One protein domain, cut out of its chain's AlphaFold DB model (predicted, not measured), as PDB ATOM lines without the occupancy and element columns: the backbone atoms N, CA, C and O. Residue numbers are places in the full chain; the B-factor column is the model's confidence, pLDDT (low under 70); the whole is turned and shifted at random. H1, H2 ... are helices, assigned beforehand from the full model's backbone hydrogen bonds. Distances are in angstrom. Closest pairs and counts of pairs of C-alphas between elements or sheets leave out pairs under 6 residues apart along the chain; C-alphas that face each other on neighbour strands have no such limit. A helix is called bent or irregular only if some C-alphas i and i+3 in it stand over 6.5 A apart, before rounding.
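What this domain is: This is residues 87 to 274 of the 283 residues of the protein "Hypothetical protein" of Mantoniella antarctica (UniProt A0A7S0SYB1). One long helix, H6, runs through the middle along the longest axis; H2, the bent H3 and H7 pack round its second half, and H1 packs on H2 and H7. H4 folds alongside the first half of H6, and this pair makes an arm with the short H5 at its tip, next to which residues 221 to 226 stick out. The printed part has 188 residues, with seven named helices in the order H1 to H7 and no named strand: the class is all helix. It is compact, with a radius of gyration of the C-alphas of 16.9 A, and spans 54 by 39 by 30 A.

How they stand to each other: H1, residues 98 to 109, touches H2, residues 126 to 143, at a steep tilt of 55 degrees, the closest C-alphas, those of Cys 108 and Gly 135, being 6.2 A apart. H3, residues 166 to 191, was assigned as one helix by its hydrogen bonds but is bent, C-alphas 174 and 177 being 9.2 A apart; its arms are H3a, residues 166 to 174, and H3b, residues 177 to 191. H4, residues 199 to 210, is followed by H5, residues 217 to 220, which touches no helix. H6, residues 227 to 257, is the hub. It is only just irregular, with C-alphas 253 and 256 6.8 A apart. With residues 227 to 241 alone it touches H4, opposite ways at a shallow tilt of 30 degrees; the closest C-alphas, Met 203 and Gly 234, are 4.7 A apart. H3b touches H6 at a steep tilt of 61 degrees, closest at the C-alphas of Ala 182 and Ala 249, 4.7 A. H2 touches H6 at a shallow tilt of 20 degrees, closest at the C-alphas of Val 141 and Thr 252, 5.9 A. H7, residues 263 to 269, touches H6 about perpendicular, at 88 degrees, closest at the C-alphas of Tyr 250 and Phe 263, 6.7 A. Every O i to N i+4 pair is within hydrogen-bond range in H1, H2, H3a, H3b, H4 and H7, and 25 of 27 in H6; H5 is too short for such a pair.

Where its parts are: H1 begins at C-alpha 98, (161.659, 220.200, 133.142), and is 16.5 A long. H2 measures 25.6 A, H3b 21.5 A and H4 16.6 A. H6 runs 45.8 A, from (132.538, 212.818, 135.257) to (172.547, 227.944, 118.899). H7 ends at C-alpha 269, (162.622, 233.601, 131.579).

The domain as a whole: The two C-alphas farthest apart, Ala 218 and Val 257, are 55.4 A apart. The printed part has no cut. The links H1 to H2 and H2 to H3 are long. The model's pLDDT is under 70 at residues 145 to 153 and 212 to 225.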
ATOM      1  N   ARG A  87     166.805 206.762 131.830       91.56
ATOM      2  CA  ARG A  87     165.563 206.635 132.588       91.56
ATOM      3  C   ARG A  87     164.970 207.998 132.908       91.56
ATOM      4  O   ARG A  87     165.617 208.830 133.543       91.56
ATOM      5  N   VAL A  88     163.712 208.195 132.518       92.12
ATOM      6  CA  VAL A  88     162.965 209.437 132.753       92.12
ATOM      7  C   VAL A  88     161.687 209.132 133.541       92.12
ATOM      8  O   VAL A  88     160.718 208.626 132.978       92.12
ATOM      9  N   PRO A  89     161.672 209.409 134.858       88.50
ATOM     10  CA  PRO A  89     160.487 209.297 135.695       88.50
ATOM     11  C   PRO A  89     159.363 210.205 135.211       88.50
ATOM     12  O   PRO A  89     159.557 211.404 135.002       88.50
ATOM     13  N   MET A  90     158.177 209.626 135.069       85.38
ATOM     14  CA  MET A  90     156.995 210.330 134.600       85.38
ATOM     15  C   MET A  90     155.747 209.644 135.155       85.38
ATOM     16  O   MET A  90     155.613 208.417 135.072       85.38
ATOM     17  N   GLY A  91     154.835 210.440 135.716       82.38
ATOM     18  CA  GLY A  91     153.512 209.966 136.120       82.38
ATOM     19  C   GLY A  91     152.707 209.461 134.919       82.38
ATOM     20  O   GLY A  91     152.959 209.863 133.788       82.38
ATOM     21  N   GLU A  92     151.734 208.583 135.155       73.12
ATOM     22  CA  GLU A  92     150.978 207.894 134.092       73.12
ATOM     23  C   GLU A  92     150.335 208.858 133.079       73.12
ATOM     24  O   GLU A  92     150.474 208.659 131.872       73.12
ATOM     25  N   ASP A  93     149.748 209.951 133.573       75.38
ATOM     26  CA  ASP A  93     149.085 210.982 132.764       75.38
ATOM     27  C   ASP A  93     149.773 212.356 132.819       75.38
ATOM     28  O   ASP A  93     149.276 213.318 132.238       75.38
ATOM     29  N   ALA A  94     150.900 212.474 133.524       84.19
ATOM     30  CA  ALA A  94     151.597 213.748 133.698       84.19
ATOM     31  C   ALA A  94     152.366 214.151 132.430       84.19
ATOM     32  O   ALA A  94     152.542 213.342 131.524       84.19
ATOM     33  N   ALA A  95     152.849 215.390 132.366       90.06
ATOM     34  CA  ALA A  95     153.932 215.764 131.457       90.06
ATOM     35  C   ALA A  95     155.291 215.319 132.040       90.06
ATOM     36  O   ALA A  95     155.393 215.145 133.262       90.06
ATOM     37  N   PRO A  96     156.354 215.173 131.227       94.38
ATOM     38  CA  PRO A  96     157.711 215.114 131.758       94.38
ATOM     39  C   PRO A  96     158.009 216.365 132.596       94.38
ATOM     40  O   PRO A  96     157.544 217.463 132.294       94.38
ATOM     41  N   SER A  97     158.805 216.213 133.655       93.62
ATOM     42  CA  SER A  97     159.331 217.378 134.373       93.62
ATOM     43  C   SER A  97     160.317 218.157 133.492       93.62
ATOM     44  O   SER A  97     160.838 217.613 132.520       93.62
ATOM     45  N   GLU A  98     160.645 219.400 133.854       95.06
ATOM     46  CA  GLU A  98     161.659 220.200 133.142       95.06
ATOM     47  C   GLU A  98     162.987 219.432 132.988       95.06
ATOM     48  O   GLU A  98     163.527 219.327 131.890       95.06
ATOM     49  N   ARG A  99     163.458 218.780 134.062       94.19
ATOM     50  CA  ARG A  99     164.638 217.899 134.026       94.19
ATOM     51  C   ARG A  99     164.413 216.662 133.150       94.19
ATOM     52  O   ARG A  99     165.345 216.185 132.506       94.19
ATOM     53  N   GLY A 100     163.194 216.123 133.140       95.69
ATOM     54  CA  GLY A 100     162.810 215.007 132.281       95.69
ATOM     55  C   GLY A 100     162.944 215.362 130.802       95.69
ATOM     56  O   GLY A 100     163.590 214.623 130.067       95.69
ATOM     57  N   PHE A 101     162.435 216.525 130.394       97.69
ATOM     58  CA  PHE A 101     162.632 217.067 129.048       97.69
ATOM     59  C   PHE A 101     164.109 217.259 128.704       97.69
ATOM     60  O   PHE A 101     164.542 216.820 127.646       97.69
ATOM     61  N   GLU A 102     164.905 217.840 129.604       97.38
ATOM     62  CA  GLU A 102     166.354 218.001 129.394       97.38
ATOM     63  C   GLU A 102     167.070 216.651 129.226       97.38
ATOM     64  O   GLU A 102     167.966 216.514 128.395       97.38
ATOM     65  N   THR A 103     166.652 215.636 129.984       96.31
ATOM     66  CA  THR A 103     167.206 214.278 129.897       96.31
ATOM     67  C   THR A 103     166.833 213.606 128.575       96.31
ATOM     68  O   THR A 103     167.693 213.014 127.925       96.31
ATOM     69  N   LEU A 104     165.569 213.728 128.151       96.19
ATOM     70  CA  LEU A 104     165.096 213.220 126.860       96.19
ATOM     71  C   LEU A 104     165.816 213.906 125.697       96.19
ATOM     72  O   LEU A 104     166.269 213.227 124.779       96.19
ATOM     73  N   LEU A 105     165.972 215.231 125.765       96.56
ATOM     74  CA  LEU A 105     166.724 216.007 124.788       96.56
ATOM     75  C   LEU A 105     168.153 215.474 124.671       96.56
ATOM     76  O   LEU A 105     168.570 215.095 123.584       96.56
ATOM     77  N   ALA A 106     168.882 215.369 125.784       95.38
ATOM     78  CA  ALA A 106     170.257 214.874 125.778       95.38
ATOM     79  C   ALA A 106     170.379 213.449 125.204       95.38
ATOM     80  O   ALA A 106     171.348 213.153 124.507       95.38
ATOM     81  N   ALA A 107     169.400 212.575 125.465       94.19
ATOM     82  CA  ALA A 107     169.352 211.237 124.878       94.19
ATOM     83  C   ALA A 107     169.126 211.274 123.358       94.19
ATOM     84  O   ALA A 107     169.813 210.562 122.630       94.19
ATOM     85  N   CYS A 108     168.225 212.130 122.871       92.12
ATOM     86  CA  CYS A 108     167.962 212.285 121.437       92.12
ATOM     87  C   CYS A 108     169.146 212.925 120.697       92.12
ATOM     88  O   CYS A 108     169.455 212.537 119.577       92.12
ATOM     89  N   LEU A 109     169.837 213.884 121.322       91.50
ATOM     90  CA  LEU A 109     170.980 214.570 120.714       91.50
ATOM     91  C   LEU A 109     172.247 213.703 120.628       91.50
ATOM     92  O   LEU A 109     173.162 214.058 119.883       91.50
ATOM     93  N   ARG A 110     172.313 212.601 121.391       90.00
ATOM     94  CA  ARG A 110     173.484 211.710 121.483       90.00
ATOM     95  C   ARG A 110     173.814 211.013 120.168       90.00
ATOM     96  O   ARG A 110     174.976 210.685 119.947       90.00
ATOM     97  N   PHE A 111     172.808 210.763 119.341       80.69
ATOM     98  CA  PHE A 111     172.960 210.022 118.100       80.69
ATOM     99  C   PHE A 111     172.729 210.940 116.902       80.69
ATOM    100  O   PHE A 111     171.970 211.911 116.976       80.69
ATOM    101  N   ASP A 112     173.417 210.634 115.809       77.56
ATOM    102  CA  ASP A 112     173.127 211.201 114.499       77.56
ATOM    103  C   ASP A 112     172.024 210.381 113.803       77.56
ATOM    104  O   ASP A 112     171.369 209.530 114.411       77.56
ATOM    105  N   VAL A 113     171.822 210.626 112.508       73.81
ATOM    106  CA  VAL A 113     170.788 209.966 111.700       73.81
ATOM    107  C   VAL A 113     170.944 208.444 111.569       73.81
ATOM    108  O   VAL A 113     170.049 207.786 111.045       73.81
ATOM    109  N   THR A 114     172.063 207.872 112.024       76.56
ATOM    110  CA  THR A 114     172.334 206.428 111.968       76.56
ATOM    111  C   THR A 114     171.912 205.682 113.236       76.56
ATOM    112  O   THR A 114     171.838 204.452 113.230       76.56
ATOM    113  N   GLY A 115     171.614 206.402 114.320       76.31
ATOM    114  CA  GLY A 115     171.167 205.813 115.579       76.31
ATOM    115  C   GLY A 115     169.650 205.654 115.666       76.31
ATOM    116  O   GLY A 115     168.883 206.440 115.116       76.31
ATOM    117  N   ALA A 116     169.208 204.648 116.421       83.94
ATOM    118  CA  ALA A 116     167.802 204.464 116.763       83.94
ATOM    119  C   ALA A 116     167.541 204.906 118.209       83.94
ATOM    120  O   ALA A 116     168.265 204.518 119.127       83.94
ATOM    121  N   VAL A 117     166.467 205.668 118.423       87.88
ATOM    122  CA  VAL A 117     165.987 206.030 119.762       87.88
ATOM    123  C   VAL A 117     164.704 205.258 120.043       87.88
ATOM    124  O   VAL A 117     163.713 205.401 119.330       87.88
ATOM    125  N   VAL A 118     164.720 204.425 121.085       91.12
ATOM    126  CA  VAL A 118     163.586 203.571 121.458       91.12
ATOM    127  C   VAL A 118     162.974 204.073 122.760       91.12
ATOM    128  O   VAL A 118     163.634 204.101 123.799       91.12
ATOM    129  N   PHE A 119     161.693 204.435 122.716       91.94
ATOM    130  CA  PHE A 119     160.925 204.847 123.890       91.94
ATOM    131  C   PHE A 119     160.050 203.694 124.373       91.94
ATOM    132  O   PHE A 119     159.279 203.122 123.604       91.94
ATOM    133  N   THR A 120     160.132 203.360 125.657       91.25
ATOM    134  CA  THR A 120     159.306 202.309 126.259       91.25
ATOM    135  C   THR A 120     158.704 202.775 127.579       91.25
ATOM    136  O   THR A 120     159.254 203.612 128.296       91.25
ATOM    137  N   CYS A 121     157.532 202.238 127.900       89.50
ATOM    138  CA  CYS A 121     156.902 202.391 129.203       89.50
ATOM    139  C   CYS A 121     156.229 201.065 129.591       89.50
ATOM    140  O   CYS A 121     156.547 200.025 129.023       89.50
ATOM    141  N   ARG A 122     155.306 201.076 130.562       83.25
ATOM    142  CA  ARG A 122     154.620 199.853 131.013       83.25
ATOM    143  C   ARG A 122     153.778 199.195 129.912       83.25
ATOM    144  O   ARG A 122     153.792 197.979 129.801       83.25
ATOM    145  N   ASP A 123     153.002 199.985 129.175       81.88
ATOM    146  CA  ASP A 123     151.973 199.510 128.234       81.88
ATOM    147  C   ASP A 123     152.187 199.998 126.796       81.88
ATOM    148  O   ASP A 123     151.464 199.582 125.899       81.88
ATOM    149  N   GLY A 124     153.184 200.854 126.555       83.00
ATOM    150  CA  GLY A 124     153.482 201.374 125.220       83.00
ATOM    151  C   GLY A 124     152.543 202.487 124.751       83.00
ATOM    152  O   GLY A 124     152.581 202.842 123.581       83.00
ATOM    153  N   VAL A 125     151.707 203.034 125.640       84.19
ATOM    154  CA  VAL A 125     150.616 203.950 125.276       84.19
ATOM    155  C   VAL A 125     151.038 205.400 125.568       84.19
ATOM    156  O   VAL A 125     151.815 205.997 124.830       84.19
ATOM    157  N   THR A 126     150.622 205.977 126.697       86.38
ATOM    158  CA  THR A 126     150.727 207.424 126.959       86.38
ATOM    159  C   THR A 126     152.165 207.956 127.052       86.38
ATOM    160  O   THR A 126     152.527 208.951 126.420       86.38
ATOM    161  N   ARG A 127     153.004 207.313 127.872       91.19
ATOM    162  CA  ARG A 127     154.385 207.771 128.131       91.19
ATOM    163  C   ARG A 127     155.306 207.510 126.942       91.19
ATOM    164  O   ARG A 127     156.150 208.348 126.647       91.19
ATOM    165  N   THR A 128     155.098 206.391 126.244       90.56
ATOM    166  CA  THR A 128     155.830 206.067 125.015       90.56
ATOM    167  C   THR A 128     155.537 207.097 123.937       90.56
ATOM    168  O   THR A 128     156.480 207.724 123.466       90.56
ATOM    169  N   SER A 129     154.260 207.372 123.637       90.62
ATOM    170  CA  SER A 129     153.893 208.412 122.667       90.62
ATOM    171  C   SER A 129     154.447 209.784 123.060       90.62
ATOM    172  O   SER A 129     154.946 210.501 122.206       90.62
ATOM    173  N   THR A 130     154.448 210.142 124.351       93.94
ATOM    174  CA  THR A 130     155.039 211.420 124.797       93.94
ATOM    175  C   THR A 130     156.544 211.492 124.520       93.94
ATOM    176  O   THR A 130     157.029 212.517 124.047       93.94
ATOM    177  N   GLY A 131     157.286 210.414 124.792       93.94
ATOM    178  CA  GLY A 131     158.709 210.324 124.463       93.94
ATOM    179  C   GLY A 131     158.961 210.394 122.956       93.94
ATOM    180  O   GLY A 131     159.832 211.140 122.522       93.94
ATOM    181  N   MET A 132     158.144 209.697 122.160       92.75
ATOM    182  CA  MET A 132     158.224 209.737 120.699       92.75
ATOM    183  C   MET A 132     157.966 211.141 120.146       92.75
ATOM    184  O   MET A 132     158.753 211.601 119.330       92.75
ATOM    185  N   VAL A 133     156.949 211.857 120.643       94.88
ATOM    186  CA  VAL A 133     156.685 213.256 120.257       94.88
ATOM    187  C   VAL A 133     157.899 214.137 120.558       94.88
ATOM    188  O   VAL A 133     158.321 214.903 119.697       94.88
ATOM    189  N   VAL A 134     158.519 213.993 121.737       96.00
ATOM    190  CA  VAL A 134     159.770 214.700 122.069       96.00
ATOM    191  C   VAL A 134     160.887 214.346 121.084       96.00
ATOM    192  O   VAL A 134     161.565 215.244 120.591       96.00
ATOM    193  N   GLY A 135     161.058 213.064 120.755       93.00
ATOM    194  CA  GLY A 135     162.031 212.610 119.761       93.00
ATOM    195  C   GLY A 135     161.787 213.211 118.375       93.00
ATOM    196  O   GLY A 135     162.722 213.724 117.767       93.00
ATOM    197  N   CYS A 136     160.537 213.223 117.905       92.12
ATOM    198  CA  CYS A 136     160.140 213.826 116.634       92.12
ATOM    199  C   CYS A 136     160.405 215.334 116.604       92.12
ATOM    200  O   CYS A 136     160.945 215.822 115.616       92.12
ATOM    201  N   VAL A 137     160.094 216.060 117.683       94.50
ATOM    202  CA  VAL A 137     160.399 217.495 117.808       94.50
ATOM    203  C   VAL A 137     161.905 217.742 117.721       94.50
ATOM    204  O   VAL A 137     162.344 218.575 116.931       94.50
ATOM    205  N   VAL A 138     162.715 217.006 118.489       93.56
ATOM    206  CA  VAL A 138     164.180 217.169 118.480       93.56
ATOM    207  C   VAL A 138     164.768 216.817 117.115       93.56
ATOM    208  O   VAL A 138     165.639 217.529 116.616       93.56
ATOM    209  N   TRP A 139     164.278 215.743 116.491       89.06
ATOM    210  CA  TRP A 139     164.680 215.343 115.146       89.06
ATOM    211  C   TRP A 139     164.367 216.427 114.117       89.06
ATOM    212  O   TRP A 139     165.221 216.769 113.303       89.06
ATOM    213  N   HIS A 140     163.160 216.980 114.182       89.06
ATOM    214  CA  HIS A 140     162.682 218.009 113.274       89.06
ATOM    215  C   HIS A 140     163.547 219.267 113.337       89.06
ATOM    216  O   HIS A 140     164.019 219.734 112.306       89.06
ATOM    217  N   VAL A 141     163.793 219.804 114.538       88.31
ATOM    218  CA  VAL A 141     164.560 221.054 114.678       88.31
ATOM    219  C   VAL A 141     166.044 220.878 114.345       88.31
ATOM    220  O   VAL A 141     166.706 221.854 114.008       88.31
ATOM    221  N   ARG A 142     166.579 219.650 114.430       85.06
ATOM    222  CA  ARG A 142     167.971 219.348 114.058       85.06
ATOM    223  C   ARG A 142     168.173 219.115 112.570       85.06
ATOM    224  O   ARG A 142     169.163 219.581 112.020       85.06
ATOM    225  N   ASN A 143     167.299 218.324 111.958       82.38
ATOM    226  CA  ASN A 143     167.497 217.834 110.594       82.38
ATOM    227  C   ASN A 143     166.686 218.627 109.559       82.38
ATOM    228  O   ASN A 143     166.960 218.512 108.370       82.38
ATOM    229  N   GLY A 144     165.740 219.455 110.020       72.88
ATOM    230  CA  GLY A 144     164.887 220.315 109.209       72.88
ATOM    231  C   GLY A 144     163.756 219.553 108.522       72.88
ATOM    232  O   GLY A 144     164.008 218.827 107.572       72.88
ATOM    233  N   GLU A 145     162.508 219.764 108.955       65.88
ATOM    234  CA  GLU A 145     161.283 219.385 108.216       65.88
ATOM    235  C   GLU A 145     160.052 220.211 108.667       65.88
ATOM    236  O   GLU A 145     159.045 219.635 109.076       65.88
ATOM    237  N   ALA A 146     160.086 221.550 108.626       51.69
ATOM    238  CA  ALA A 146     158.897 222.367 108.928       51.69
ATOM    239  C   ALA A 146     157.943 222.480 107.721       51.69
ATOM    240  O   ALA A 146     158.419 222.804 106.629       51.69
ATOM    241  N   PRO A 147     156.617 222.269 107.869       51.59
ATOM    242  CA  PRO A 147     155.662 222.613 106.821       51.59
ATOM    243  C   PRO A 147     155.465 224.133 106.712       51.59
ATOM    244  O   PRO A 147     155.510 224.863 107.700       51.59
ATOM    245  N   GLU A 148     155.172 224.610 105.501       48.72
ATOM    246  CA  GLU A 148     155.019 226.036 105.160       48.72
ATOM    247  C   GLU A 148     153.735 226.712 105.690       48.72
ATOM    248  O   GLU A 148     153.514 227.897 105.436       48.72
ATOM    249  N   PHE A 149     152.871 226.015 106.433       47.66
ATOM    250  CA  PHE A 149     151.573 226.560 106.835       47.66
ATOM    251  C   PHE A 149     151.544 226.969 108.311       47.66
ATOM    252  O   PHE A 149     151.224 226.173 109.186       47.66
ATOM    253  N   LEU A 150     151.829 228.244 108.594       53.53
ATOM    254  CA  LEU A 150     151.444 228.861 109.866       53.53
ATOM    255  C   LEU A 150     149.965 229.259 109.772       53.53
ATOM    256  O   LEU A 150     149.638 230.325 109.245       53.53
ATOM    257  N   SER A 151     149.056 228.410 110.253       56.28
ATOM    258  CA  SER A 151     147.649 228.796 110.389       56.28
ATOM    259  C   SER A 151     147.507 229.902 111.442       56.28
ATOM    260  O   SER A 151     148.107 229.858 112.518       56.28
ATOM    261  N   GLN A 152     146.728 230.940 111.132       62.50
ATOM    262  CA  GLN A 152     146.367 231.947 112.127       62.50
ATOM    263  C   GLN A 152     145.326 231.347 113.075       62.50
ATOM    264  O   GLN A 152     144.265 230.915 112.633       62.50
ATOM    265  N   LEU A 153     145.635 231.331 114.374       66.19
ATOM    266  CA  LEU A 153     144.668 230.964 115.407       66.19
ATOM    267  C   LEU A 153     143.589 232.049 115.504       66.19
ATOM    268  O   LEU A 153     143.930 233.227 115.621       66.19
ATOM    269  N   ASP A 154     142.314 231.653 115.516       72.94
ATOM    270  CA  ASP A 154     141.177 232.535 115.805       72.94
ATOM    271  C   ASP A 154     140.685 232.289 117.245       72.94
ATOM    272  O   ASP A 154     139.996 231.298 117.505       72.94
ATOM    273  N   PRO A 155     141.015 233.172 118.212       70.56
ATOM    274  CA  PRO A 155     140.593 233.008 119.600       70.56
ATOM    275  C   PRO A 155     139.075 232.998 119.800       70.56
ATOM    276  O   PRO A 155     138.609 232.444 120.796       70.56
ATOM    277  N   GLU A 156     138.308 233.594 118.881       79.50
ATOM    278  CA  GLU A 156     136.847 233.668 118.962       79.50
ATOM    279  C   GLU A 156     136.179 232.372 118.479       79.50
ATOM    280  O   GLU A 156     135.013 232.111 118.789       79.50
ATOM    281  N   ARG A 157     136.905 231.537 117.721       78.44
ATOM    282  CA  ARG A 157     136.396 230.292 117.125       78.44
ATOM    283  C   ARG A 157     137.425 229.159 117.223       78.44
ATOM    284  O   ARG A 157     137.903 228.683 116.195       78.44
ATOM    285  N   PRO A 158     137.730 228.682 118.443       74.69
ATOM    286  CA  PRO A 158     138.729 227.642 118.642       74.69
ATOM    287  C   PRO A 158     138.337 226.313 117.989       74.69
ATOM    288  O   PRO A 158     137.249 225.772 118.223       74.69
ATOM    289  N   ASN A 159     139.268 225.734 117.240       82.12
ATOM    290  CA  ASN A 159     139.192 224.381 116.724       82.12
ATOM    291  C   ASN A 159     139.774 223.366 117.728       82.12
ATOM    292  O   ASN A 159     140.977 223.100 117.791       82.12
ATOM    293  N   TYR A 160     138.896 222.762 118.530       80.69
ATOM    294  CA  TYR A 160     139.295 221.818 119.579       80.69
ATOM    295  C   TYR A 160     139.886 220.495 119.066       80.69
ATOM    296  O   TYR A 160     140.598 219.839 119.826       80.69
ATOM    297  N   GLU A 161     139.638 220.110 117.808       80.00
ATOM    298  CA  GLU A 161     140.320 218.959 117.188       80.00
ATOM    299  C   GLU A 161     141.821 219.239 116.998       80.00
ATOM    300  O   GLU A 161     142.644 218.336 117.120       80.00
ATOM    301  N   HIS A 162     142.199 220.510 116.834       82.00
ATOM    302  CA  HIS A 162     143.588 220.965 116.711       82.00
ATOM    303  C   HIS A 162     144.140 221.544 118.020       82.00
ATOM    304  O   HIS A 162     145.066 222.353 118.018       82.00
ATOM    305  N   ALA A 163     143.583 221.146 119.165       84.38
ATOM    306  CA  ALA A 163     144.018 221.597 120.487       84.38
ATOM    307  C   ALA A 163     144.014 223.122 120.707       84.38
ATOM    308  O   ALA A 163     144.780 223.631 121.526       84.38
ATOM    309  N   GLU A 164     143.122 223.862 120.053       87.25
ATOM    310  CA  GLU A 164     143.000 225.317 120.223       87.25
ATOM    311  C   GLU A 164     142.248 225.693 121.509       87.25
ATOM    312  O   GLU A 164     141.275 226.437 121.526       87.25
ATOM    313  N   PHE A 165     142.687 225.157 122.640       89.69
ATOM    314  CA  PHE A 165     142.128 225.496 123.939       89.69
ATOM    315  C   PHE A 165     142.719 226.808 124.448       89.69
ATOM    316  O   PHE A 165     143.859 227.164 124.143       89.69
ATOM    317  N   ARG A 166     141.977 227.519 125.302       90.56
ATOM    318  CA  ARG A 166     142.397 228.834 125.807       90.56
ATOM    319  C   ARG A 166     143.811 228.858 126.422       90.56
ATOM    320  O   ARG A 166     144.538 229.805 126.125       90.56
ATOM    321  N   PRO A 167     144.259 227.862 127.216       91.88
ATOM    322  CA  PRO A 167     145.646 227.818 127.691       91.88
ATOM    323  C   PRO A 167     146.678 227.734 126.555       91.88
ATOM    324  O   PRO A 167     147.685 228.436 126.596       91.88
ATOM    325  N   VAL A 168     146.395 226.944 125.514       93.12
ATOM    326  CA  VAL A 168     147.256 226.779 124.332       93.12
ATOM    327  C   VAL A 168     147.342 228.079 123.540       93.12
ATOM    328  O   VAL A 168     148.439 228.577 123.301       93.12
ATOM    329  N   ILE A 169     146.194 228.683 123.210       92.62
ATOM    330  CA  ILE A 169     146.126 229.953 122.471       92.62
ATOM    331  C   ILE A 169     146.904 231.049 123.207       92.62
ATOM    332  O   ILE A 169     147.639 231.810 122.584       92.62
ATOM    333  N   ARG A 170     146.801 231.112 124.542       93.12
ATOM    334  CA  ARG A 170     147.548 232.087 125.351       93.12
ATOM    335  C   ARG A 170     149.061 231.905 125.252       93.12
ATOM    336  O   ARG A 170     149.762 232.909 125.177       93.12
ATOM    337  N   ILE A 171     149.559 230.666 125.261       94.69
ATOM    338  CA  ILE A 171     150.994 230.387 125.093       94.69
ATOM    339  C   ILE A 171     151.444 230.797 123.692       94.69
ATOM    340  O   ILE A 171     152.421 231.533 123.564       94.69
ATOM    341  N   VAL A 172     150.705 230.382 122.658       94.50
ATOM    342  CA  VAL A 172     151.034 230.716 121.266       94.50
ATOM    343  C   VAL A 172     151.063 232.228 121.056       94.50
ATOM    344  O   VAL A 172     152.057 232.760 120.568       94.50
ATOM    345  N   ALA A 173     150.024 232.940 121.498       93.25
ATOM    346  CA  ALA A 173     149.945 234.390 121.372       93.25
ATOM    347  C   ALA A 173     151.080 235.105 122.123       93.25
ATOM    348  O   ALA A 173     151.650 236.065 121.608       93.25
ATOM    349  N   ALA A 174     151.442 234.634 123.322       94.81
ATOM    350  CA  ALA A 174     152.513 235.238 124.113       94.81
ATOM    351  C   ALA A 174     153.912 235.044 123.503       94.81
ATOM    352  O   ALA A 174     154.783 235.882 123.723       94.81
ATOM    353  N   LEU A 175     154.122 233.962 122.749       95.00
ATOM    354  CA  LEU A 175     155.373 233.677 122.037       95.00
ATOM    355  C   LEU A 175     155.384 234.234 120.598       95.00
ATOM    356  O   LEU A 175     156.396 234.141 119.905       95.00
ATOM    357  N   GLY A 176     154.277 234.815 120.126       93.12
ATOM    358  CA  GLY A 176     154.164 235.399 118.790       93.12
ATOM    359  C   GLY A 176     154.474 234.389 117.680       93.12
ATOM    360  O   GLY A 176     153.927 233.287 117.654       93.12
ATOM    361  N   ARG A 177     155.376 234.754 116.758       91.19
ATOM    362  CA  ARG A 177     155.772 233.886 115.635       91.19
ATOM    363  C   ARG A 177     156.376 232.559 116.103       91.19
ATOM    364  O   ARG A 177     156.022 231.526 115.548       91.19
ATOM    365  N   LEU A 178     157.217 232.590 117.141       93.31
ATOM    366  CA  LEU A 178     157.813 231.382 117.719       93.31
ATOM    367  C   LEU A 178     156.729 230.432 118.242       93.31
ATOM    368  O   LEU A 178     156.837 229.222 118.087       93.31
ATOM    369  N   GLY A 179     155.660 230.977 118.829       94.25
ATOM    370  CA  GLY A 179     154.533 230.189 119.320       94.25
ATOM    371  C   GLY A 179     153.767 229.474 118.209       94.25
ATOM    372  O   GLY A 179     153.390 228.318 118.384       94.25
ATOM    373  N   LEU A 180     153.537 230.152 117.080       92.31
ATOM    374  CA  LEU A 180     152.842 229.572 115.923       92.31
ATOM    375  C   LEU A 180     153.666 228.442 115.302       92.31
ATOM    376  O   LEU A 180     153.143 227.358 115.064       92.31
ATOM    377  N   GLU A 181     154.962 228.684 115.104       91.69
ATOM    378  CA  GLU A 181     155.895 227.688 114.578       91.69
ATOM    379  C   GLU A 181     155.988 226.476 115.508       91.69
ATOM    380  O   GLU A 181     155.775 225.345 115.079       91.69
ATOM    381  N   ALA A 182     156.185 226.704 116.809       94.00
ATOM    382  CA  ALA A 182     156.245 225.635 117.797       94.00
ATOM    383  C   ALA A 182     154.966 224.791 117.845       94.00
ATOM    384  O   ALA A 182     155.032 223.577 118.029       94.00
ATOM    385  N   LYS A 183     153.797 225.421 117.686       93.69
ATOM    386  CA  LYS A 183     152.527 224.699 117.632       93.69
ATOM    387  C   LYS A 183     152.447 223.800 116.403       93.69
ATOM    388  O   LYS A 183     152.063 222.646 116.557       93.69
ATOM    389  N   GLN A 184     152.828 224.307 115.232       90.62
ATOM    390  CA  GLN A 184     152.821 223.521 113.999       90.62
ATOM    391  C   GLN A 184     153.737 222.296 114.129       90.62
ATOM    392  O   GLN A 184     153.282 221.170 113.952       90.62
ATOM    393  N   VAL A 185     154.986 222.506 114.561       91.88
ATOM    394  CA  VAL A 185     155.962 221.424 114.771       91.88
ATOM    395  C   VAL A 185     155.457 220.385 115.775       91.88
ATOM    396  O   VAL A 185     155.632 219.182 115.569       91.88
ATOM    397  N   LEU A 186     154.823 220.827 116.867       94.50
ATOM    398  CA  LEU A 186     154.262 219.919 117.863       94.50
ATOM    399  C   LEU A 186     153.105 219.093 117.294       94.50
ATOM    400  O   LEU A 186     153.042 217.890 117.544       94.50
ATOM    401  N   ASP A 187     152.183 219.724 116.574       92.25
ATOM    402  CA  ASP A 187     151.024 219.038 116.011       92.25
ATOM    403  C   ASP A 187     151.459 217.980 114.985       92.25
ATOM    404  O   ASP A 187     151.019 216.836 115.097       92.25
ATOM    405  N   ASP A 188     152.422 218.296 114.111       88.56
ATOM    406  CA  ASP A 188     152.989 217.331 113.160       88.56
ATOM    407  C   ASP A 188     153.698 216.163 113.870       88.56
ATOM    408  O   ASP A 188     153.634 215.006 113.441       88.56
ATOM    409  N   ALA A 189     154.395 216.445 114.976       91.31
ATOM    410  CA  ALA A 189     155.025 215.411 115.792       91.31
ATOM    411  C   ALA A 189     153.986 214.503 116.469       91.31
ATOM    412  O   ALA A 189     154.216 213.297 116.582       91.31
ATOM    413  N   ILE A 190     152.846 215.059 116.898       91.50
ATOM    414  CA  ILE A 190     151.715 214.282 117.421       91.50
ATOM    415  C   ILE A 190     151.127 213.408 116.317       91.50
ATOM    416  O   ILE A 190     150.967 212.218 116.563       91.50
ATOM    417  N   ASP A 191     150.886 213.946 115.119       88.69
ATOM    418  CA  ASP A 191     150.365 213.192 113.970       88.69
ATOM    419  C   ASP A 191     151.257 211.989 113.614       88.69
ATOM    420  O   ASP A 191     150.769 210.896 113.346       88.69
ATOM    421  N   LYS A 192     152.585 212.132 113.704       84.62
ATOM    422  CA  LYS A 192     153.531 211.015 113.500       84.62
ATOM    423  C   LYS A 192     153.492 209.954 114.621       84.62
ATOM    424  O   LYS A 192     154.028 208.861 114.439       84.62
ATOM    425  N   CYS A 193     152.889 210.255 115.774       85.12
ATOM    426  CA  CYS A 193     152.914 209.434 116.995       85.12
ATOM    427  C   CYS A 193     151.521 209.000 117.500       85.12
ATOM    428  O   CYS A 193     151.418 208.423 118.592       85.12
ATOM    429  N   ASP A 194     150.451 209.280 116.751       81.81
ATOM    430  CA  ASP A 194     149.067 209.227 117.239       81.81
ATOM    431  C   ASP A 194     148.400 207.840 117.178       81.81
ATOM    432  O   ASP A 194     147.327 207.654 117.758       81.81
ATOM    433  N   VAL A 195     149.056 206.857 116.548       75.12
ATOM    434  CA  VAL A 195     148.517 205.513 116.252       75.12
ATOM    435  C   VAL A 195     147.815 204.868 117.449       75.12
ATOM    436  O   VAL A 195     146.757 204.257 117.302       75.12
ATOM    437  N   LEU A 196     148.401 204.987 118.644       72.19
ATOM    438  CA  LEU A 196     147.823 204.454 119.883       72.19
ATOM    439  C   LEU A 196     147.122 205.529 120.719       72.19
ATOM    440  O   LEU A 196     146.178 205.222 121.453       72.19
ATOM    441  N   VAL A 197     147.592 206.777 120.647       79.12
ATOM    442  CA  VAL A 197     147.119 207.890 121.475       79.12
ATOM    443  C   VAL A 197     147.255 209.213 120.739       79.12
ATOM    444  O   VAL A 197     148.348 209.764 120.645       79.12
ATOM    445  N   ASP A 198     146.120 209.803 120.381       85.44
ATOM    446  CA  ASP A 198     146.050 211.219 120.027       85.44
ATOM    447  C   ASP A 198     145.690 212.060 121.263       85.44
ATOM    448  O   ASP A 198     144.579 211.986 121.811       85.44
ATOM    449  N   LEU A 199     146.648 212.884 121.697       86.12
ATOM    450  CA  LEU A 199     146.496 213.787 122.832       86.12
ATOM    451  C   LEU A 199     145.351 214.789 122.624       86.12
ATOM    452  O   LEU A 199     144.581 215.042 123.554       86.12
ATOM    453  N   ARG A 200     145.214 215.322 121.407       90.44
ATOM    454  CA  ARG A 200     144.241 216.358 121.037       90.44
ATOM    455  C   ARG A 200     142.832 215.779 121.045       90.44
ATOM    456  O   ARG A 200     141.945 216.305 121.725       90.44
ATOM    457  N   ARG A 201     142.663 214.591 120.459       86.25
ATOM    458  CA  ARG A 201     141.398 213.844 120.499       86.25
ATOM    459  C   ARG A 201     140.974 213.451 121.914       86.25
ATOM    460  O   ARG A 201     139.780 213.422 122.218       86.25
ATOM    461  N   ILE A 202     141.907 213.116 122.814       86.50
ATOM    462  CA  ILE A 202     141.562 212.869 124.228       86.50
ATOM    463  C   ILE A 202     141.043 214.150 124.886       86.50
ATOM    464  O   ILE A 202     139.993 214.098 125.531       86.50
ATOM    465  N   MET A 203     141.730 215.280 124.700       89.06
ATOM    466  CA  MET A 203     141.300 216.568 125.254       89.06
ATOM    467  C   MET A 203     139.897 216.945 124.770       89.06
ATOM    468  O   MET A 203     139.032 217.241 125.598       89.06
ATOM    469  N   ASN A 204     139.633 216.855 123.460       87.50
ATOM    470  CA  ASN A 204     138.323 217.204 122.914       87.50
ATOM    471  C   ASN A 204     137.212 216.264 123.410       87.50
ATOM    472  O   ASN A 204     136.159 216.731 123.839       87.50
ATOM    473  N   ARG A 205     137.453 214.945 123.465       86.75
ATOM    474  CA  ARG A 205     136.475 213.991 124.030       86.75
ATOM    475  C   ARG A 205     136.156 214.282 125.495       86.75
ATOM    476  O   ARG A 205     134.992 214.243 125.884       86.75
ATOM    477  N   CYS A 206     137.169 214.583 126.309       87.19
ATOM    478  CA  CYS A 206     136.965 214.943 127.712       87.19
ATOM    479  C   CYS A 206     136.181 216.257 127.858       87.19
ATOM    480  O   CYS A 206     135.322 216.341 128.732       87.19
ATOM    481  N   ARG A 207     136.418 217.247 126.986       88.06
ATOM    482  CA  ARG A 207     135.638 218.493 126.931       88.06
ATOM    483  C   ARG A 207     134.166 218.237 126.602       88.06
ATOM    484  O   ARG A 207     133.293 218.712 127.320       88.06
ATOM    485  N   VAL A 208     133.888 217.481 125.538       85.31
ATOM    486  CA  VAL A 208     132.513 217.157 125.106       85.31
ATOM    487  C   VAL A 208     131.755 216.422 126.212       85.31
ATOM    488  O   VAL A 208     130.630 216.799 126.542       85.31
ATOM    489  N   ALA A 209     132.397 215.432 126.839       82.31
ATOM    490  CA  ALA A 209     131.816 214.680 127.946       82.31
ATOM    491  C   ALA A 209     131.550 215.554 129.186       82.31
ATOM    492  O   ALA A 209     130.522 215.389 129.837       82.31
ATOM    493  N   ALA A 210     132.440 216.501 129.505       77.81
ATOM    494  CA  ALA A 210     132.253 217.426 130.625       77.81
ATOM    495  C   ALA A 210     131.092 218.412 130.400       77.81
ATOM    496  O   ALA A 210     130.426 218.795 131.359       77.81
ATOM    497  N   ASN A 211     130.814 218.776 129.145       75.00
ATOM    498  CA  ASN A 211     129.735 219.696 128.778       75.00
ATOM    499  C   ASN A 211     128.376 219.001 128.559       75.00
ATOM    500  O   ASN A 211     127.426 219.648 128.128       75.00
ATOM    501  N   GLY A 212     128.269 217.694 128.833       65.75
ATOM    502  CA  GLY A 212     127.010 216.947 128.724       65.75
ATOM    503  C   GLY A 212     126.487 216.777 127.292       65.75
ATOM    504  O   GLY A 212     125.321 216.448 127.113       65.75
ATOM    505  N   ALA A 213     127.330 216.987 126.277       55.66
ATOM    506  CA  ALA A 213     126.943 216.897 124.867       55.66
ATOM    507  C   ALA A 213     127.028 215.466 124.288       55.66
ATOM    508  O   ALA A 213     126.832 215.276 123.092       55.66
ATOM    509  N   ASP A 214     127.314 214.460 125.122       51.53
ATOM    510  CA  ASP A 214     127.306 213.041 124.741       51.53
ATOM    511  C   ASP A 214     125.862 212.510 124.915       51.53
ATOM    512  O   ASP A 214     125.455 212.124 126.011       51.53
ATOM    513  N   THR A 215     125.046 212.570 123.853       47.25
ATOM    514  CA  THR A 215     123.605 212.222 123.868       47.25
ATOM    515  C   THR A 215     123.309 210.723 123.994       47.25
ATOM    516  O   THR A 215     122.149 210.338 124.143       47.25
ATOM    517  N   ASP A 216     124.325 209.860 123.999       49.44
ATOM    518  CA  ASP A 216     124.142 208.412 124.111       49.44
ATOM    519  C   ASP A 216     124.149 207.945 125.574       49.44
ATOM    520  O   ASP A 216     125.114 207.376 126.098       49.44
ATOM    521  N   ALA A 217     123.000 208.124 126.233       49.19
ATOM    522  CA  ALA A 217     122.724 207.644 127.591       49.19
ATOM    523  C   ALA A 217     123.000 206.131 127.782       49.19
ATOM    524  O   ALA A 217     123.318 205.688 128.886       49.19
ATOM    525  N   ALA A 218     122.953 205.335 126.706       43.09
ATOM    526  CA  ALA A 218     123.260 203.903 126.720       43.09
ATOM    527  C   ALA A 218     124.770 203.582 126.825       43.09
ATOM    528  O   ALA A 218     125.137 202.531 127.356       43.09
ATOM    529  N   ALA A 219     125.658 204.479 126.375       47.19
ATOM    530  CA  ALA A 219     127.113 204.319 126.489       47.19
ATOM    531  C   ALA A 219     127.648 204.804 127.849       47.19
ATOM    532  O   ALA A 219     128.630 204.262 128.364       47.19
ATOM    533  N   ALA A 220     126.980 205.788 128.461       49.28
ATOM    534  CA  ALA A 220     127.320 206.318 129.783       49.28
ATOM    535  C   ALA A 220     127.174 205.269 130.902       49.28
ATOM    536  O   ALA A 220     128.017 205.202 131.792       49.28
ATOM    537  N   ALA A 221     126.179 204.378 130.809       44.84
ATOM    538  CA  ALA A 221     125.949 203.303 131.781       44.84
ATOM    539  C   ALA A 221     127.032 202.197 131.786       44.84
ATOM    540  O   ALA A 221     127.091 201.401 132.720       44.84
ATOM    541  N   ARG A 222     127.896 202.136 130.758       50.03
ATOM    542  CA  ARG A 222     129.006 201.164 130.646       50.03
ATOM    543  C   ARG A 222     130.372 201.740 131.035       50.03
ATOM    544  O   ARG A 222     131.341 200.987 131.112       50.03
ATOM    545  N   LYS A 223     130.485 203.057 131.255       53.62
ATOM    546  CA  LYS A 223     131.769 203.719 131.533       53.62
ATOM    547  C   LYS A 223     132.069 203.686 133.035       53.62
ATOM    548  O   LYS A 223     131.306 204.175 133.855       53.62
ATOM    549  N   LYS A 224     133.224 203.113 133.370       55.84
ATOM    550  CA  LYS A 224     133.755 202.963 134.735       55.84
ATOM    551  C   LYS A 224     134.177 204.294 135.382       55.84
ATOM    552  O   LYS A 224     134.362 204.351 136.595       55.84
ATOM    553  N   ASP A 225     134.337 205.341 134.575       65.38
ATOM    554  CA  ASP A 225     134.937 206.611 134.978       65.38
ATOM    555  C   ASP A 225     133.872 207.652 135.336       65.38
ATOM    556  O   ASP A 225     132.951 207.922 134.566       65.38
ATOM    557  N   THR A 226     134.026 208.285 136.500       79.31
ATOM    558  CA  THR A 226     133.151 209.379 136.936       79.31
ATOM    559  C   THR A 226     133.359 210.634 136.072       79.31
ATOM    560  O   THR A 226     134.462 210.839 135.552       79.31
ATOM    561  N   PRO A 227     132.365 211.538 135.954       79.50
ATOM    562  CA  PRO A 227     132.538 212.818 135.257       79.50
ATOM    563  C   PRO A 227     133.772 213.603 135.732       79.50
ATOM    564  O   PRO A 227     134.526 214.148 134.927       79.50
ATOM    565  N   THR A 228     134.047 213.572 137.040       80.94
ATOM    566  CA  THR A 228     135.247 214.163 137.648       80.94
ATOM    567  C   THR A 228     136.541 213.523 137.141       80.94
ATOM    568  O   THR A 228     137.509 214.233 136.866       80.94
ATOM    569  N   ALA A 229     136.582 212.195 136.987       82.88
ATOM    570  CA  ALA A 229     137.746 211.489 136.453       82.88
ATOM    571  C   ALA A 229     137.988 211.825 134.971       82.88
ATOM    572  O   ALA A 229     139.128 212.061 134.569       82.88
ATOM    573  N   ILE A 230     136.916 211.930 134.178       82.56
ATOM    574  CA  ILE A 230     136.980 212.320 132.762       82.56
ATOM    575  C   ILE A 230     137.520 213.748 132.617       82.56
ATOM    576  O   ILE A 230     138.452 213.971 131.839       82.56
ATOM    577  N   ALA A 231     136.986 214.698 133.392       84.81
ATOM    578  CA  ALA A 231     137.461 216.079 133.398       84.81
ATOM    579  C   ALA A 231     138.939 216.151 133.811       84.81
ATOM    580  O   ALA A 231     139.751 216.751 133.107       84.81
ATOM    581  N   ARG A 232     139.322 215.453 134.891       86.62
ATOM    582  CA  ARG A 232     140.716 215.384 135.354       86.62
ATOM    583  C   ARG A 232     141.657 214.855 134.270       86.62
ATOM    584  O   ARG A 232     142.723 215.432 134.073       86.62
ATOM    585  N   ARG A 233     141.273 213.798 133.548       87.06
ATOM    586  CA  ARG A 233     142.076 213.254 132.440       87.06
ATOM    587  C   ARG A 233     142.274 214.281 131.326       87.06
ATOM    588  O   ARG A 233     143.388 214.429 130.833       87.06
ATOM    589  N   GLY A 234     141.217 215.010 130.962       89.06
ATOM    590  CA  GLY A 234     141.296 216.079 129.966       89.06
ATOM    591  C   GLY A 234     142.251 217.198 130.384       89.06
ATOM    592  O   GLY A 234     143.088 217.612 129.588       89.06
ATOM    593  N   LEU A 235     142.181 217.633 131.645       90.75
ATOM    594  CA  LEU A 235     143.052 218.678 132.192       90.75
ATOM    595  C   LEU A 235     144.528 218.254 132.243       90.75
ATOM    596  O   LEU A 235     145.398 219.050 131.910       90.75
ATOM    597  N   LEU A 236     144.821 217.000 132.597       89.69
ATOM    598  CA  LEU A 236     146.192 216.472 132.575       89.69
ATOM    599  C   LEU A 236     146.747 216.373 131.148       89.69
ATOM    600  O   LEU A 236     147.904 216.709 130.905       89.69
ATOM    601  N   CYS A 237     145.909 215.975 130.185       90.75
ATOM    602  CA  CYS A 237     146.284 215.994 128.772       90.75
ATOM    603  C   CYS A 237     146.561 217.421 128.277       90.75
ATOM    604  O   CYS A 237     147.531 217.620 127.548       90.75
ATOM    605  N   MET A 238     145.768 218.402 128.727       92.81
ATOM    606  CA  MET A 238     145.980 219.829 128.451       92.81
ATOM    607  C   MET A 238     147.322 220.316 128.972       92.81
ATOM    608  O   MET A 238     148.097 220.924 128.237       92.81
ATOM    609  N   GLU A 239     147.604 220.022 130.239       93.62
ATOM    610  CA  GLU A 239     148.852 220.405 130.884       93.62
ATOM    611  C   GLU A 239     150.044 219.809 130.131       93.62
ATOM    612  O   GLU A 239     151.008 220.516 129.835       93.62
ATOM    613  N   ARG A 240     149.948 218.533 129.738       93.81
ATOM    614  CA  ARG A 240     150.969 217.868 128.926       93.81
ATOM    615  C   ARG A 240     151.153 218.510 127.556       93.81
ATOM    616  O   ARG A 240     152.297 218.730 127.172       93.81
ATOM    617  N   TYR A 241     150.073 218.836 126.846       95.62
ATOM    618  CA  TYR A 241     150.172 219.536 125.563       95.62
ATOM    619  C   TYR A 241     150.866 220.895 125.739       95.62
ATOM    620  O   TYR A 241     151.787 221.216 124.997       95.62
ATOM    621  N   CYS A 242     150.498 221.665 126.767       96.44
ATOM    622  CA  CYS A 242     151.110 222.967 127.040       96.44
ATOM    623  C   CYS A 242     152.611 222.859 127.364       96.44
ATOM    624  O   CYS A 242     153.401 223.686 126.914       96.44
ATOM    625  N   TRP A 243     153.025 221.835 128.116       97.25
ATOM    626  CA  TRP A 243     154.444 221.573 128.380       97.25
ATOM    627  C   TRP A 243     155.212 221.164 127.123       97.25
ATOM    628  O   TRP A 243     156.314 221.664 126.903       97.25
ATOM    629  N   LEU A 244     154.629 220.298 126.289       97.44
ATOM    630  CA  LEU A 244     155.208 219.921 124.999       97.44
ATOM    631  C   LEU A 244     155.333 221.129 124.065       97.44
ATOM    632  O   LEU A 244     156.346 221.261 123.384       97.44
ATOM    633  N   LEU A 245     154.362 222.044 124.077       97.50
ATOM    634  CA  LEU A 245     154.393 223.265 123.273       97.50
ATOM    635  C   LEU A 245     155.537 224.190 123.696       97.50
ATOM    636  O   LEU A 245     156.290 224.657 122.847       97.50
ATOM    637  N   LEU A 246     155.715 224.413 125.002       98.00
ATOM    638  CA  LEU A 246     156.846 225.198 125.504       98.00
ATOM    639  C   LEU A 246     158.189 224.538 125.207       98.00
ATOM    640  O   LEU A 246     159.139 225.231 124.858       98.00
ATOM    641  N   PHE A 247     158.276 223.215 125.348       98.38
ATOM    642  CA  PHE A 247     159.484 222.477 124.996       98.38
ATOM    643  C   PHE A 247     159.795 222.589 123.501       98.38
ATOM    644  O   PHE A 247     160.945 222.805 123.136       98.38
ATOM    645  N   THR A 248     158.773 222.524 122.648       97.62
ATOM    646  CA  THR A 248     158.926 222.690 121.199       97.62
ATOM    647  C   THR A 248     159.400 224.099 120.860       97.62
ATOM    648  O   THR A 248     160.381 224.234 120.142       97.62
ATOM    649  N   ALA A 249     158.810 225.140 121.458       97.38
ATOM    650  CA  ALA A 249     159.263 226.522 121.282       97.38
ATOM    651  C   ALA A 249     160.721 226.720 121.717       97.38
ATOM    652  O   ALA A 249     161.510 227.320 120.993       97.38
ATOM    653  N   TYR A 250     161.094 226.158 122.867       98.19
ATOM    654  CA  TYR A 250     162.482 226.129 123.315       98.19
ATOM    655  C   TYR A 250     163.394 225.430 122.299       98.19
ATOM    656  O   TYR A 250     164.446 225.963 121.964       98.19
ATOM    657  N   CYS A 251     163.005 224.260 121.785       97.19
ATOM    658  CA  CYS A 251     163.788 223.524 120.798       97.19
ATOM    659  C   CYS A 251     163.961 224.306 119.494       97.19
ATOM    660  O   CYS A 251     165.074 224.364 118.981       97.19
ATOM    661  N   THR A 252     162.900 224.939 118.995       95.25
ATOM    662  CA  THR A 252     162.935 225.790 117.800       95.25
ATOM    663  C   THR A 252     163.883 226.977 117.980       95.25
ATOM    664  O   THR A 252     164.670 227.276 117.087       95.25
ATOM    665  N   GLU A 253     163.862 227.631 119.142       95.50
ATOM    666  CA  GLU A 253     164.725 228.786 119.418       95.50
ATOM    667  C   GLU A 253     166.190 228.393 119.670       95.50
ATOM    668  O   GLU A 253     167.108 229.094 119.251       95.50
ATOM    669  N   GLN A 254     166.419 227.283 120.376       96.25
ATOM    670  CA  GLN A 254     167.737 226.927 120.900       96.25
ATOM    671  C   GLN A 254     168.522 225.969 119.997       96.25
ATOM    672  O   GLN A 254     169.745 225.906 120.124       96.25
ATOM    673  N   ALA A 255     167.872 225.253 119.072       94.69
ATOM    674  CA  ALA A 255     168.568 224.377 118.129       94.69
ATOM    675  C   ALA A 255     169.587 225.120 117.236       94.69
ATOM    676  O   ALA A 255     170.706 224.622 117.126       94.69
ATOM    677  N   PRO A 256     169.302 226.320 116.677       94.00
ATOM    678  CA  PRO A 256     170.282 227.076 115.882       94.00
ATOM    679  C   PRO A 256     171.522 227.543 116.658       94.00
ATOM    680  O   PRO A 256     172.514 227.938 116.050       94.00
ATOM    681  N   VAL A 257     171.459 227.539 117.993       94.81
ATOM    682  CA  VAL A 257     172.547 227.944 118.899       94.81
ATOM    683  C   VAL A 257     173.006 226.781 119.784       94.81
ATOM    684  O   VAL A 257     173.442 227.000 120.914       94.81
ATOM    685  N   ASP A 258     172.863 225.547 119.295       93.88
ATOM    686  CA  ASP A 258     173.345 224.311 119.926       93.88
ATOM    687  C   ASP A 258     172.935 224.137 121.400       93.88
ATOM    688  O   ASP A 258     173.692 223.627 122.228       93.88
ATOM    689  N   PHE A 259     171.712 224.551 121.747       96.06
ATOM    690  CA  PHE A 259     171.150 224.407 123.093       96.06
ATOM    691  C   PHE A 259     172.026 225.013 124.207       96.06
ATOM    692  O   PHE A 259     172.143 224.454 125.302       96.06
ATOM    693  N   THR A 260     172.637 226.177 123.949       96.25
ATOM    694  CA  THR A 260     173.472 226.905 124.930       96.25
ATOM    695  C   THR A 260     172.741 227.238 126.237       96.25
ATOM    696  O   THR A 260     173.374 227.310 127.296       96.25
ATOM    697  N   GLN A 261     171.416 227.402 126.205       96.56
ATOM    698  CA  GLN A 261     170.579 227.515 127.395       96.56
ATOM    699  C   GLN A 261     169.832 226.205 127.661       96.56
ATOM    700  O   GLN A 261     169.286 225.607 126.748       96.56
ATOM    701  N   ARG A 262     169.737 225.784 128.931       97.31
ATOM    702  CA  ARG A 262     168.905 224.634 129.335       97.31
ATOM    703  C   ARG A 262     167.417 224.991 129.379       97.31
ATOM    704  O   ARG A 262     167.068 226.111 129.759       97.31
ATOM    705  N   PHE A 263     166.544 224.016 129.129       97.81
ATOM    706  CA  PHE A 263     165.087 224.205 129.125       97.81
ATOM    707  C   PHE A 263     164.552 224.837 130.419       97.81
ATOM    708  O   PHE A 263     163.814 225.815 130.367       97.81
ATOM    709  N   SER A 264     164.979 224.362 131.590       96.62
ATOM    710  CA  SER A 264     164.568 224.931 132.886       96.62
ATOM    711  C   SER A 264     164.964 226.405 133.059       96.62
ATOM    712  O   SER A 264     164.245 227.186 133.692       96.62
ATOM    713  N   ALA A 265     166.098 226.823 132.488       97.06
ATOM    714  CA  ALA A 265     166.527 228.218 132.495       97.06
ATOM    715  C   ALA A 265     165.697 229.062 131.514       97.06
ATOM    716  O   ALA A 265     165.263 230.154 131.880       97.06
ATOM    717  N   TRP A 266     165.409 228.533 130.325       97.56
ATOM    718  CA  TRP A 266     164.550 229.184 129.333       97.56
ATOM    719  C   TRP A 266     163.113 229.372 129.849       97.56
ATOM    720  O   TRP A 266     162.555 230.470 129.788       97.56
ATOM    721  N   VAL A 267     162.532 228.344 130.479       95.94
ATOM    722  CA  VAL A 267     161.200 228.406 131.110       95.94
ATOM    723  C   VAL A 267     161.166 229.428 132.245       95.94
ATOM    724  O   VAL A 267     160.143 230.074 132.457       95.94
ATOM    725  N   ARG A 268     162.271 229.627 132.972       95.25
ATOM    726  CA  ARG A 268     162.353 230.649 134.027       95.25
ATOM    727  C   ARG A 268     162.250 232.067 133.470       95.25
ATOM    728  O   ARG A 268     161.627 232.914 134.107       95.25
ATOM    729  N   VAL A 269     162.814 232.324 132.291       94.50
ATOM    730  CA  VAL A 269     162.622 233.601 131.579       94.50
ATOM    731  C   VAL A 269     161.150 233.758 131.176       94.50
ATOM    732  O   VAL A 269     160.562 234.823 131.358       94.50
ATOM    733  N   HIS A 270     160.513 232.660 130.769       92.62
ATOM    734  CA  HIS A 270     159.106 232.585 130.371       92.62
ATOM    735  C   HIS A 270     158.154 232.175 131.510       92.62
ATOM    736  O   HIS A 270     157.095 231.602 131.257       92.62
ATOM    737  N   TRP A 271     158.486 232.463 132.777       90.19
ATOM    738  CA  TRP A 271     157.815 231.851 133.941       90.19
ATOM    739  C   TRP A 271     156.290 232.041 133.976       90.19
ATOM    740  O   TRP A 271     155.576 231.217 134.550       90.19
ATOM    741  N   LYS A 272     155.784 233.124 133.369       91.06
ATOM    742  CA  LYS A 272     154.349 233.427 133.261       91.06
ATOM    743  C   LYS A 272     153.587 232.429 132.385       91.06
ATOM    744  O   LYS A 272     152.376 232.330 132.531       91.06
ATOM    745  N   LEU A 273     154.282 231.722 131.493       91.62
ATOM    746  CA  LEU A 273     153.716 230.727 130.578       91.62
ATOM    747  C   LEU A 273     153.769 229.306 131.139       91.62
ATOM    748  O   LEU A 273     153.164 228.407 130.564       91.62
ATOM    749  N   ARG A 274     154.482 229.097 132.254       91.88
ATOM    750  CA  ARG A 274     154.637 227.784 132.882       91.88
ATOM    751  C   ARG A 274     153.256 227.185 133.191       91.88
ATOM    752  O   ARG A 274     152.539 227.791 133.991       91.88
TER     753      ARG A 274